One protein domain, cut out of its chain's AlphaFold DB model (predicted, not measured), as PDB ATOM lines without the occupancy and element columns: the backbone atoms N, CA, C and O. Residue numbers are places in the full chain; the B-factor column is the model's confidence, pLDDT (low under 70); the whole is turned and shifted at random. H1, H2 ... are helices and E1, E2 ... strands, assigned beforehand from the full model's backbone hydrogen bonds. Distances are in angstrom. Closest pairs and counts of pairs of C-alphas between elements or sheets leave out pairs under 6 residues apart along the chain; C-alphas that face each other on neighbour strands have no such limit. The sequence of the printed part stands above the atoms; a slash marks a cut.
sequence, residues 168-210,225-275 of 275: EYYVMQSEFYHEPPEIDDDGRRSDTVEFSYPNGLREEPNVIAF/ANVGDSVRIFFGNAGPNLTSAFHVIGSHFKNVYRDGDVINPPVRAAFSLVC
ATOM      1  N   GLU A 168      37.588  -5.147  48.069       98.81
ATOM      2  CA  GLU A 168      36.683  -6.130  47.472       98.81
ATOM      3  C   GLU A 168      36.333  -5.714  46.041       98.81
ATOM      4  O   GLU A 168      36.048  -4.541  45.789       98.81
ATOM      5  N   TYR A 169      36.345  -6.672  45.113       98.81
ATOM      6  CA  TYR A 169      35.992  -6.456  43.710       98.81
ATOM      7  C   TYR A 169      34.961  -7.449  43.206       98.81
ATOM      8  O   TYR A 169      34.964  -8.612  43.591       98.81
ATOM      9  N   TYR A 170      34.124  -6.977  42.294       98.81
ATOM     10  CA  TYR A 170      33.121  -7.743  41.575       98.81
ATOM     11  C   TYR A 170      33.570  -7.957  40.127       98.81
ATOM     12  O   TYR A 170      33.742  -6.997  39.369       98.81
ATOM     13  N   VAL A 171      33.789  -9.216  39.751       98.75
ATOM     14  CA  VAL A 171      34.244  -9.590  38.411       98.75
ATOM     15  C   VAL A 171      33.411 -10.757  37.905       98.75
ATOM     16  O   VAL A 171      33.351 -11.792  38.558       98.75
ATOM     17  N   MET A 172      32.805 -10.612  36.729       98.44
ATOM     18  CA  MET A 172      32.181 -11.736  36.030       98.44
ATOM     19  C   MET A 172      32.771 -11.932  34.650       98.44
ATOM     20  O   MET A 172      32.912 -10.960  33.908       98.44
ATOM     21  N   GLN A 173      33.089 -13.182  34.317       98.69
ATOM     22  CA  GLN A 173      33.369 -13.614  32.953       98.69
ATOM     23  C   GLN A 173      32.064 -13.874  32.206       98.69
ATOM     24  O   GLN A 173      31.112 -14.391  32.789       98.69
ATOM     25  N   SER A 174      32.053 -13.558  30.917       98.06
ATOM     26  CA  SER A 174      30.972 -13.919  30.009       98.06
ATOM     27  C   SER A 174      31.447 -14.014  28.568       98.06
ATOM     28  O   SER A 174      32.413 -13.354  28.169       98.06
ATOM     29  N   GLU A 175      30.717 -14.789  27.784       98.06
ATOM     30  CA  GLU A 175      30.875 -14.913  26.342       98.06
ATOM     31  C   GLU A 175      29.834 -14.078  25.598       98.06
ATOM     32  O   GLU A 175      28.659 -14.070  25.961       98.06
ATOM     33  N   PHE A 176      30.261 -13.439  24.512       98.44
ATOM     34  CA  PHE A 176      29.383 -12.775  23.559       98.44
ATOM     35  C   PHE A 176      29.553 -13.396  22.176       98.44
ATOM     36  O   PHE A 176      30.669 -13.624  21.691       98.44
ATOM     37  N   TYR A 177      28.414 -13.633  21.538       98.56
ATOM     38  CA  TYR A 177      28.290 -14.285  20.244       98.56
ATOM     39  C   TYR A 177      27.654 -13.296  19.295       98.56
ATOM     40  O   TYR A 177      26.522 -12.883  19.532       98.56
ATOM     41  N   HIS A 178      28.355 -12.918  18.236       98.19
ATOM     42  CA  HIS A 178      27.831 -11.949  17.295       98.19
ATOM     43  C   HIS A 178      28.036 -12.365  15.843       98.19
ATOM     44  O   HIS A 178      29.018 -13.022  15.485       98.19
ATOM     45  N   GLU A 179      27.090 -11.971  15.000       97.81
ATOM     46  CA  GLU A 179      27.207 -12.113  13.553       97.81
ATOM     47  C   GLU A 179      28.275 -11.144  13.013       97.81
ATOM     48  O   GLU A 179      28.646 -10.169  13.683       97.81
ATOM     49  N   PRO A 180      28.826 -11.384  11.812       95.62
ATOM     50  CA  PRO A 180      29.610 -10.368  11.121       95.62
ATOM     51  C   PRO A 180      28.823  -9.049  11.018       95.62
ATOM     52  O   PRO A 180      27.604  -9.094  10.858       95.62
ATOM     53  N   PRO A 181      29.487  -7.879  11.078       95.50
ATOM     54  CA  PRO A 181      28.789  -6.605  10.944       95.50
ATOM     55  C   PRO A 181      28.078  -6.525   9.595       95.50
ATOM     56  O   PRO A 181      28.650  -6.900   8.562       95.50
ATOM     57  N   GLU A 182      26.860  -5.993   9.609       94.44
ATOM     58  CA  GLU A 182      26.112  -5.710   8.390       94.44
ATOM     59  C   GLU A 182      26.850  -4.693   7.508       94.44
ATOM     60  O   GLU A 182      27.715  -3.939   7.971       94.44
ATOM     61  N   ILE A 183      26.534  -4.704   6.213       94.19
ATOM     62  CA  ILE A 183      27.033  -3.721   5.251       94.19
ATOM     63  C   ILE A 183      25.885  -2.766   4.940       94.19
ATOM     64  O   ILE A 183      24.876  -3.187   4.379       94.19
ATOM     65  N   ASP A 184      26.074  -1.499   5.286       89.56
ATOM     66  CA  ASP A 184      25.123  -0.423   5.039       89.56
ATOM     67  C   ASP A 184      24.996  -0.136   3.530       89.56
ATOM     68  O   ASP A 184      25.866  -0.490   2.726       89.56
ATOM     69  N   ASP A 185      23.946   0.588   3.135       90.88
ATOM     70  CA  ASP A 185      23.668   0.948   1.734       90.88
ATOM     71  C   ASP A 185      24.825   1.702   1.040       90.88
ATOM     72  O   ASP A 185      24.953   1.670  -0.186       90.88
ATOM     73  N   ASP A 186      25.685   2.383   1.807       91.31
ATOM     74  CA  ASP A 186      26.865   3.098   1.303       91.31
ATOM     75  C   ASP A 186      28.136   2.220   1.214       91.31
ATOM     76  O   ASP A 186      29.215   2.710   0.867       91.31
ATOM     77  N   GLY A 187      28.011   0.919   1.493       91.44
ATOM     78  CA  GLY A 187      29.083  -0.071   1.444       91.44
ATOM     79  C   GLY A 187      29.979  -0.096   2.685       91.44
ATOM     80  O   GLY A 187      30.985  -0.816   2.690       91.44
ATOM     81  N   ARG A 188      29.668   0.684   3.728       91.75
ATOM     82  CA  ARG A 188      30.398   0.646   5.001       91.75
ATOM     83  C   ARG A 188      29.913  -0.500   5.874       91.75
ATOM     84  O   ARG A 188      28.777  -0.932   5.780       91.75
ATOM     85  N   ARG A 189      30.805  -1.003   6.726       93.50
ATOM     86  CA  ARG A 189      30.430  -1.976   7.754       93.50
ATOM     87  C   ARG A 189      29.863  -1.236   8.956       93.50
ATOM     88  O   ARG A 189      30.504  -0.286   9.411       93.50
ATOM     89  N   SER A 190      28.749  -1.731   9.481       95.19
ATOM     90  CA  SER A 190      28.176  -1.248  10.731       95.19
ATOM     91  C   SER A 190      29.190  -1.364  11.875       95.19
ATOM     92  O   SER A 190      29.984  -2.309  11.952       95.19
ATOM     93  N   ASP A 191      29.169  -0.380  12.773       95.44
ATOM     94  CA  ASP A 191      29.912  -0.423  14.033       95.44
ATOM     95  C   ASP A 191      29.170  -1.224  15.112       95.44
ATOM     96  O   ASP A 191      29.669  -1.354  16.226       95.44
ATOM     97  N   THR A 192      27.988  -1.751  14.791       97.56
ATOM     98  CA  THR A 192      27.124  -2.513  15.686       97.56
ATOM     99  C   THR A 192      26.947  -3.925  15.139       97.56
ATOM    100  O   THR A 192      26.755  -4.122  13.940       97.56
ATOM    101  N   VAL A 193      27.049  -4.913  16.024       97.88
ATOM    102  CA  VAL A 193      26.881  -6.334  15.699       97.88
ATOM    103  C   VAL A 193      25.762  -6.931  16.546       97.88
ATOM    104  O   VAL A 193      25.552  -6.517  17.687       97.88
ATOM    105  N   GLU A 194      25.049  -7.899  15.979       96.94
ATOM    106  CA  GLU A 194      23.881  -8.540  16.591       96.94
ATOM    107  C   GLU A 194      24.192  -9.961  17.061       96.94
ATOM    108  O   GLU A 194      25.165 -10.565  16.609       96.94
ATOM    109  N   PHE A 195      23.360 -10.508  17.953       97.75
ATOM    110  CA  PHE A 195      23.539 -11.852  18.505       97.75
ATOM    111  C   PHE A 195      23.584 -12.941  17.421       97.75
ATOM    112  O   PHE A 195      22.681 -13.042  16.590       97.75
ATOM    113  N   SER A 196      24.574 -13.836  17.494       98.19
ATOM    114  CA  SER A 196      24.656 -15.015  16.621       98.19
ATOM    115  C   SER A 196      24.138 -16.276  17.312       98.19
ATOM    116  O   SER A 196      24.846 -16.918  18.095       98.19
ATOM    117  N   TYR A 197      22.923 -16.697  16.950       96.88
ATOM    118  CA  TYR A 197      22.380 -18.000  17.353       96.88
ATOM    119  C   TYR A 197      23.269 -19.175  16.915       96.88
ATOM    120  O   TYR A 197      23.539 -20.049  17.744       96.88
ATOM    121  N   PRO A 198      23.752 -19.240  15.654       97.31
ATOM    122  CA  PRO A 198      24.610 -20.336  15.223       97.31
ATOM    123  C   PRO A 198      25.911 -20.434  16.021       97.31
ATOM    124  O   PRO A 198      26.302 -21.545  16.373       97.31
ATOM    125  N   ASN A 199      26.575 -19.311  16.317       97.81
ATOM    126  CA  ASN A 199      27.814 -19.325  17.100       97.81
ATOM    127  C   ASN A 199      27.539 -19.720  18.555       97.81
ATOM    128  O   ASN A 199      28.280 -20.529  19.111       97.81
ATOM    129  N   GLY A 200      26.441 -19.223  19.137       96.94
ATOM    130  CA  GLY A 200      25.999 -19.599  20.481       96.94
ATOM    131  C   GLY A 200      25.759 -21.103  20.630       96.94
ATOM    132  O   GLY A 200      26.204 -21.701  21.604       96.94
ATOM    133  N   LEU A 201      25.117 -21.734  19.640       96.62
ATOM    134  CA  LEU A 201      24.871 -23.184  19.626       96.62
ATOM    135  C   LEU A 201      26.131 -24.026  19.392       96.62
ATOM    136  O   LEU A 201      26.146 -25.198  19.760       96.62
ATOM    137  N   ARG A 202      27.157 -23.466  18.741       97.81
ATOM    138  CA  ARG A 202      28.445 -24.142  18.516       97.81
ATOM    139  C   ARG A 202      29.475 -23.860  19.606       97.81
ATOM    140  O   ARG A 202      30.572 -24.399  19.521       97.81
ATOM    141  N   GLU A 203      29.130 -23.041  20.601       98.00
ATOM    142  CA  GLU A 203      30.048 -22.611  21.663       98.00
ATOM    143  C   GLU A 203      31.306 -21.920  21.094       98.00
ATOM    144  O   GLU A 203      32.416 -22.069  21.601       98.00
ATOM    145  N   GLU A 204      31.130 -21.155  20.011       98.12
ATOM    146  CA  GLU A 204      32.187 -20.411  19.314       98.12
ATOM    147  C   GLU A 204      32.060 -18.902  19.600       98.12
ATOM    148  O   GLU A 204      31.567 -18.156  18.748       98.12
ATOM    149  N   PRO A 205      32.439 -18.412  20.797       98.12
ATOM    150  CA  PRO A 205      32.277 -17.006  21.131       98.12
ATOM    151  C   PRO A 205      33.212 -16.132  20.305       98.12
ATOM    152  O   PRO A 205      34.388 -16.442  20.102       98.12
ATOM    153  N   ASN A 206      32.700 -14.979  19.890       98.19
ATOM    154  CA  ASN A 206      33.514 -13.953  19.252       98.19
ATOM    155  C   ASN A 206      34.335 -13.181  20.293       98.19
ATOM    156  O   ASN A 206      35.443 -12.737  20.001       98.19
ATOM    157  N   VAL A 207      33.786 -13.024  21.505       97.88
ATOM    158  CA  VAL A 207      34.404 -12.276  22.602       97.88
ATOM    159  C   VAL A 207      34.197 -13.024  23.914       97.88
ATOM    160  O   VAL A 207      33.081 -13.415  24.240       97.88
ATOM    161  N   ILE A 208      35.266 -13.162  24.697       98.25
ATOM    162  CA  ILE A 208      35.201 -13.545  26.112       98.25
ATOM    163  C   ILE A 208      35.722 -12.350  26.903       98.25
ATOM    164  O   ILE A 208      36.856 -11.915  26.698       98.25
ATOM    165  N   ALA A 209      34.893 -11.794  27.781       97.50
ATOM    166  CA  ALA A 209      35.195 -10.551  28.478       97.50
ATOM    167  C   ALA A 209      34.931 -10.659  29.979       97.50
ATOM    168  O   ALA A 209      34.113 -11.456  30.437       97.50
ATOM    169  N   PHE A 210      35.599  -9.793  30.743       98.62
ATOM    170  CA  PHE A 210      35.202  -9.509  32.115       98.62
ATOM    171  C   PHE A 210      34.340  -8.257  32.148       98.62
ATOM    172  O   PHE A 210      34.692  -7.255  31.540       98.62
ATOM    173  N   ALA A 225      44.984  -1.647  43.817       97.88
ATOM    174  CA  ALA A 225      45.406  -1.912  45.189       97.88
ATOM    175  C   ALA A 225      46.783  -1.292  45.458       97.88
ATOM    176  O   ALA A 225      47.548  -1.039  44.523       97.88
ATOM    177  N   ASN A 226      47.097  -1.050  46.728       98.38
ATOM    178  CA  ASN A 226      48.429  -0.647  47.164       98.38
ATOM    179  C   ASN A 226      49.264  -1.868  47.561       98.38
ATOM    180  O   ASN A 226      48.741  -2.939  47.868       98.38
ATOM    181  N   VAL A 227      50.587  -1.694  47.604       97.75
ATOM    182  CA  VAL A 227      51.475  -2.705  48.189       97.75
ATOM    183  C   VAL A 227      51.089  -2.917  49.654       97.75
ATOM    184  O   VAL A 227      51.080  -1.969  50.432       97.75
ATOM    185  N   GLY A 228      50.798  -4.168  50.014       97.31
ATOM    186  CA  GLY A 228      50.371  -4.557  51.360       97.31
ATOM    187  C   GLY A 228      48.858  -4.741  51.519       97.31
ATOM    188  O   GLY A 228      48.463  -5.412  52.469       97.31
ATOM    189  N   ASP A 229      48.037  -4.238  50.589       98.31
ATOM    190  CA  ASP A 229      46.584  -4.432  50.629       98.31
ATOM    191  C   ASP A 229      46.227  -5.919  50.450       98.31
ATOM    192  O   ASP A 229      46.739  -6.623  49.572       98.31
ATOM    193  N   SER A 230      45.280  -6.390  51.250       98.12
ATOM    194  CA  SER A 230      44.571  -7.647  51.040       98.12
ATOM    195  C   SER A 230      43.378  -7.437  50.103       98.12
ATOM    196  O   SER A 230      42.573  -6.522  50.279       98.12
ATOM    197  N   VAL A 231      43.255  -8.296  49.088       98.31
ATOM    198  CA  VAL A 231      42.221  -8.184  48.047       98.31
ATOM    199  C   VAL A 231      41.360  -9.441  48.020       98.31
ATOM    200  O   VAL A 231      41.881 -10.557  47.984       98.31
ATOM    201  N   ARG A 232      40.038  -9.258  47.979       98.44
ATOM    202  CA  ARG A 232      39.059 -10.297  47.636       98.44
ATOM    203  C   ARG A 232      38.404  -9.965  46.301       98.44
ATOM    204  O   ARG A 232      37.973  -8.838  46.082       98.44
ATOM    205  N   ILE A 233      38.284 -10.965  45.437       98.50
ATOM    206  CA  ILE A 233      37.516 -10.874  44.196       98.50
ATOM    207  C   ILE A 233      36.331 -11.831  44.327       98.50
ATOM    208  O   ILE A 233      36.526 -13.029  44.516       98.50
ATOM    209  N   PHE A 234      35.116 -11.298  44.240       98.56
ATOM    210  CA  PHE A 234      33.909 -12.071  43.992       98.56
ATOM    211  C   PHE A 234      33.847 -12.338  42.496       98.56
ATOM    212  O   PHE A 234      33.467 -11.465  41.711       98.56
ATOM    213  N   PHE A 235      34.327 -13.522  42.129       98.44
ATOM    214  CA  PHE A 235      34.415 -13.971  40.754       98.44
ATOM    215  C   PHE A 235      33.206 -14.836  40.401       98.44
ATOM    216  O   PHE A 235      32.852 -15.731  41.166       98.44
ATOM    217  N   GLY A 236      32.595 -14.573  39.250       98.19
ATOM    218  CA  GLY A 236      31.559 -15.418  38.668       98.19
ATOM    219  C   GLY A 236      31.858 -15.723  37.207       98.19
ATOM    220  O   GLY A 236      32.469 -14.914  36.511       98.19
ATOM    221  N   ASN A 237      31.396 -16.871  36.732       97.94
ATOM    222  CA  ASN A 237      31.382 -17.205  35.318       97.94
ATOM    223  C   ASN A 237      29.922 -17.314  34.875       97.94
ATOM    224  O   ASN A 237      29.206 -18.194  35.339       97.94
ATOM    225  N   ALA A 238      29.468 -16.380  34.044       96.81
ATOM    226  CA  ALA A 238      28.098 -16.375  33.543       96.81
ATOM    227  C   ALA A 238      27.896 -17.322  32.350       96.81
ATOM    228  O   ALA A 238      26.755 -17.607  31.995       96.81
ATOM    229  N   GLY A 239      28.982 -17.784  31.719       95.44
ATOM    230  CA  GLY A 239      28.921 -18.524  30.466       95.44
ATOM    231  C   GLY A 239      28.417 -17.647  29.302       95.44
ATOM    232  O   GLY A 239      28.874 -16.504  29.173       95.44
ATOM    233  N   PRO A 240      27.469 -18.132  28.473       94.94
ATOM    234  CA  PRO A 240      26.600 -19.282  28.743       94.94
ATOM    235  C   PRO A 240      27.235 -20.675  28.612       94.94
ATOM    236  O   PRO A 240      26.647 -21.606  29.158       94.94
ATOM    237  N   ASN A 241      28.382 -20.850  27.942       97.12
ATOM    238  CA  ASN A 241      28.846 -22.195  27.571       97.12
ATOM    239  C   ASN A 241      30.198 -22.603  28.181       97.12
ATOM    240  O   ASN A 241      30.367 -23.742  28.617       97.12
ATOM    241  N   LEU A 242      31.182 -21.706  28.213       97.12
ATOM    242  CA  LEU A 242      32.559 -22.040  28.564       97.12
ATOM    243  C   LEU A 242      32.812 -21.997  30.071       97.12
ATOM    244  O   LEU A 242      32.196 -21.260  30.838       97.12
ATOM    245  N   THR A 243      33.824 -22.757  30.484       96.19
ATOM    246  CA  THR A 243      34.401 -22.690  31.832       96.19
ATOM    247  C   THR A 243      35.561 -21.693  31.875       96.19
ATOM    248  O   THR A 243      36.236 -21.439  30.876       96.19
ATOM    249  N   SER A 244      35.819 -21.116  33.046       96.31
ATOM    250  CA  SER A 244      36.924 -20.194  33.285       96.31
ATOM    251  C   SER A 244      38.036 -20.878  34.065       96.31
ATOM    252  O   SER A 244      37.821 -21.359  35.172       96.31
ATOM    253  N   ALA A 245      39.256 -20.854  33.528       96.25
ATOM    254  CA  ALA A 245      40.477 -21.124  34.283       96.25
ATOM    255  C   ALA A 245      41.072 -19.795  34.779       96.25
ATOM    256  O   ALA A 245      42.112 -19.335  34.301       96.25
ATOM    257  N   PHE A 246      40.375 -19.147  35.712       96.56
ATOM    258  CA  PHE A 246      40.711 -17.819  36.207       96.56
ATOM    259  C   PHE A 246      42.093 -17.782  36.873       96.56
ATOM    260  O   PHE A 246      42.418 -18.573  37.767       96.56
ATOM    261  N   HIS A 247      42.910 -16.823  36.440       96.12
ATOM    262  CA  HIS A 247      44.285 -16.638  36.883       96.12
ATOM    263  C   HIS A 247      44.648 -15.148  36.921       96.12
ATOM    264  O   HIS A 247      44.245 -14.375  36.053       96.12
ATOM    265  N   VAL A 248      45.453 -14.753  37.912       96.31
ATOM    266  CA  VAL A 248      45.991 -13.392  38.048       96.31
ATOM    267  C   VAL A 248      47.502 -13.432  37.835       96.31
ATOM    268  O   VAL A 248      48.246 -13.914  38.691       96.31
ATOM    269  N   ILE A 249      47.952 -12.899  36.698       96.38
ATOM    270  CA  ILE A 249      49.367 -12.895  36.306       96.38
ATOM    271  C   ILE A 249      50.214 -12.190  37.372       96.38
ATOM    272  O   ILE A 249      49.917 -11.070  37.784       96.38
ATOM    273  N   GLY A 250      51.292 -12.849  37.802       94.50
ATOM    274  CA  GLY A 250      52.221 -12.319  38.804       94.50
ATOM    275  C   GLY A 250      51.745 -12.459  40.254       94.50
ATOM    276  O   GLY A 250      52.405 -11.946  41.155       94.50
ATOM    277  N   SER A 251      50.634 -13.161  40.497       91.88
ATOM    278  CA  SER A 251      50.100 -13.407  41.837       91.88
ATOM    279  C   SER A 251      49.695 -14.873  42.037       91.88
ATOM    280  O   SER A 251      49.766 -15.694  41.125       91.88
ATOM    281  N   HIS A 252      49.292 -15.200  43.262       92.81
ATOM    282  CA  HIS A 252      48.717 -16.486  43.648       92.81
ATOM    283  C   HIS A 252      47.486 -16.242  44.515       92.81
ATOM    284  O   HIS A 252      47.425 -15.268  45.273       92.81
ATOM    285  N   PHE A 253      46.524 -17.160  44.480       96.88
ATOM    286  CA  PHE A 253      45.384 -17.091  45.378       96.88
ATOM    287  C   PHE A 253      45.765 -17.645  46.748       96.88
ATOM    288  O   PHE A 253      45.939 -18.852  46.938       96.88
ATOM    289  N   LYS A 254      45.870 -16.754  47.738       96.19
ATOM    290  CA  LYS A 254      46.097 -17.154  49.134       96.19
ATOM    291  C   LYS A 254      44.978 -18.068  49.637       96.19
ATOM    292  O   LYS A 254      45.281 -19.060  50.290       96.19
ATOM    293  N   ASN A 255      43.732 -17.727  49.310       96.50
ATOM    294  CA  ASN A 255      42.523 -18.481  49.625       96.50
ATOM    295  C   ASN A 255      41.633 -18.552  48.378       96.50
ATOM    296  O   ASN A 255      41.431 -17.531  47.722       96.50
ATOM    297  N   VAL A 256      41.072 -19.726  48.101       97.06
ATOM    298  CA  VAL A 256      40.047 -19.963  47.080       97.06
ATOM    299  C   VAL A 256      38.881 -20.702  47.723       97.06
ATOM    300  O   VAL A 256      39.036 -21.828  48.197       97.06
ATOM    301  N   TYR A 257      37.722 -20.058  47.721       96.12
ATOM    302  CA  TYR A 257      36.444 -20.650  48.102       96.12
ATOM    303  C   TYR A 257      35.857 -21.291  46.847       96.12
ATOM    304  O   TYR A 257      35.396 -20.583  45.950       96.12
ATOM    305  N   ARG A 258      36.016 -22.614  46.719       93.00
ATOM    306  CA  ARG A 258      35.596 -23.349  45.518       93.00
ATOM    307  C   ARG A 258      34.083 -23.269  45.364       93.00
ATOM    308  O   ARG A 258      33.375 -23.313  46.361       93.00
ATOM    309  N   ASP A 259      33.628 -23.126  44.124       91.38
ATOM    310  CA  ASP A 259      32.207 -23.165  43.759       91.38
ATOM    311  C   ASP A 259      31.323 -22.166  44.539       91.38
ATOM    312  O   ASP A 259      30.125 -22.369  44.699       91.38
ATOM    313  N   GLY A 260      31.916 -21.081  45.059       93.88
ATOM    314  CA  GLY A 260      31.207 -20.081  45.864       93.88
ATOM    315  C   GLY A 260      30.881 -20.515  47.300       93.88
ATOM    316  O   GLY A 260      30.187 -19.777  48.002       93.88
ATOM    317  N   ASP A 261      31.392 -21.660  47.759       94.12
ATOM    318  CA  ASP A 261      31.224 -22.156  49.127       94.12
ATOM    319  C   ASP A 261      32.092 -21.362  50.105       94.12
ATOM    320  O   ASP A 261      33.308 -21.537  50.183       94.12
ATOM    321  N   VAL A 262      31.443 -20.484  50.867       95.44
ATOM    322  CA  VAL A 262      32.082 -19.604  51.857       95.44
ATOM    323  C   VAL A 262      32.018 -20.138  53.287       95.44
ATOM    324  O   VAL A 262      32.476 -19.462  54.206       95.44
ATOM    325  N   ILE A 263      31.454 -21.332  53.482       94.56
ATOM    326  CA  ILE A 263      31.335 -21.974  54.794       94.56
ATOM    327  C   ILE A 263      32.521 -22.881  55.063       94.56
ATOM    328  O   ILE A 263      33.068 -22.878  56.169       94.56
ATOM    329  N   ASN A 264      32.936 -23.650  54.062       93.00
ATOM    330  CA  ASN A 264      34.051 -24.563  54.235       93.00
ATOM    331  C   ASN A 264      35.411 -23.842  54.178       93.00
ATOM    332  O   ASN A 264      35.550 -22.768  53.580       93.00
ATOM    333  N   PRO A 265      36.459 -24.424  54.798       93.94
ATOM    334  CA  PRO A 265      37.805 -23.877  54.706       93.94
ATOM    335  C   PRO A 265      38.256 -23.727  53.243       93.94
ATOM    336  O   PRO A 265      38.117 -24.674  52.466       93.94
ATOM    337  N   PRO A 266      38.852 -22.583  52.860       95.50
ATOM    338  CA  PRO A 266      39.271 -22.367  51.485       95.50
ATOM    339  C   PRO A 266      40.479 -23.234  51.131       95.50
ATOM    340  O   PRO A 266      41.332 -23.539  51.974       95.50
ATOM    341  N   VAL A 267      40.620 -23.524  49.841       94.81
ATOM    342  CA  VAL A 267      41.882 -24.019  49.287       94.81
ATOM    343  C   VAL A 267      42.932 -22.923  49.410       94.81
ATOM    344  O   VAL A 267      42.655 -21.755  49.146       94.81
ATOM    345  N   ARG A 268      44.147 -23.289  49.819       94.25
ATOM    346  CA  ARG A 268      45.228 -22.333  50.076       94.25
ATOM    347  C   ARG A 268      46.329 -22.431  49.032       94.25
ATOM    348  O   ARG A 268      46.630 -23.525  48.569       94.25
ATOM    349  N   ALA A 269      46.946 -21.288  48.729       90.69
ATOM    350  CA  ALA A 269      48.071 -21.169  47.796       90.69
ATOM    351  C   ALA A 269      47.791 -21.795  46.412       90.69
ATOM    352  O   ALA A 269      48.624 -22.508  45.856       90.69
ATOM    353  N   ALA A 270      46.601 -21.535  45.864       87.38
ATOM    354  CA  ALA A 270      46.216 -22.018  44.542       87.38
ATOM    355  C   ALA A 270      46.781 -21.116  43.433       87.38
ATOM    356  O   ALA A 270      46.832 -19.891  43.569       87.38
ATOM    357  N   PHE A 271      47.178 -21.731  42.319       84.25
ATOM    358  CA  PHE A 271      47.662 -21.023  41.129       84.25
ATOM    359  C   PHE A 271      46.518 -20.513  40.228       84.25
ATOM    360  O   PHE A 271      46.635 -19.445  39.624       84.25
ATOM    361  N   SER A 272      45.412 -21.258  40.157       79.62
ATOM    362  CA  SER A 272      44.217 -20.922  39.377       79.62
ATOM    363  C   SER A 272      42.933 -21.345  40.102       79.62
ATOM    364  O   SER A 272      42.963 -22.168  41.023       79.62
ATOM    365  N   LEU A 273      41.810 -20.769  39.674       82.50
ATOM    366  CA  LEU A 273      40.452 -21.210  39.994       82.50
ATOM    367  C   LEU A 273      39.816 -21.734  38.702       82.50
ATOM    368  O   LEU A 273      39.933 -21.082  37.671       82.50
ATOM    369  N   VAL A 274      39.165 -22.895  38.758       77.56
ATOM    370  CA  VAL A 274      38.351 -23.411  37.650       77.56
ATOM    371  C   VAL A 274      36.893 -23.332  38.076       77.56
ATOM    372  O   VAL A 274      36.571 -23.869  39.137       77.56
ATOM    373  N   CYS A 275      36.056 -22.647  37.299       70.06
ATOM    374  CA  CYS A 275      34.616 -22.525  37.540       70.06
ATOM    375  C   CYS A 275      33.823 -22.313  36.250       70.06
ATOM    376  O   CYS A 275      34.372 -21.717  35.294       70.06
TER     377      CYS A 275
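Overview. This is residues 168 to 210 and 225 to 275 of the 275 residues of the protein "Copper-containing nitrite reductase" of Gibberella nygamai (UniProt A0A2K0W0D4). There is little regular structure: a staggered three-strand sheet, E2, E1 and E3, makes the middle, with H1 and loop residues 177 to 196 beyond one end and a small hairpin, E4 and E5, near E3 towards the other. The printed part has 94 residues, 34 in named elements, mostly strand, ordered E1, H1, E2, E3, E4, E5. The sheet, order E2, E1, E3, is mixed. The whole is only just loose, close to extended, with radius of gyration of the C-alphas 18.4 A and spans of 58 by 31 by 19 A.

Along the chain. E1, residues 168 to 176, runs 25.9 A from C-alpha 168 at (36.683, -6.130, 47.472). E3 is residues 231 to 237, 19.0 A; E2, 207 to 210; H1, 197 to 202. E4 is 253 to 256; E5, 267 to 270, ends at C-alpha 270, (46.216, -22.018, 44.542).

Arrangement. E1 is parallel to E3, N 171 to O 234 3.0 A, and antiparallel to E2, N 174 to O 209 3.0 A. E3 and E4 are near each other. In hairpin E4 and E5, antiparallel, N 256 and O 267 are 2.8 A apart. H1, not on the sheet, has every O i to N i+4 pair within hydrogen-bond range.

Size, cuts and confidence. Residues 211 to 224 are cut out, leaving 18.2 A between C-alphas 210 and 225. Links E1 to H1 and E3 to E4 are long. No printed residue is under 70 in pLDDT.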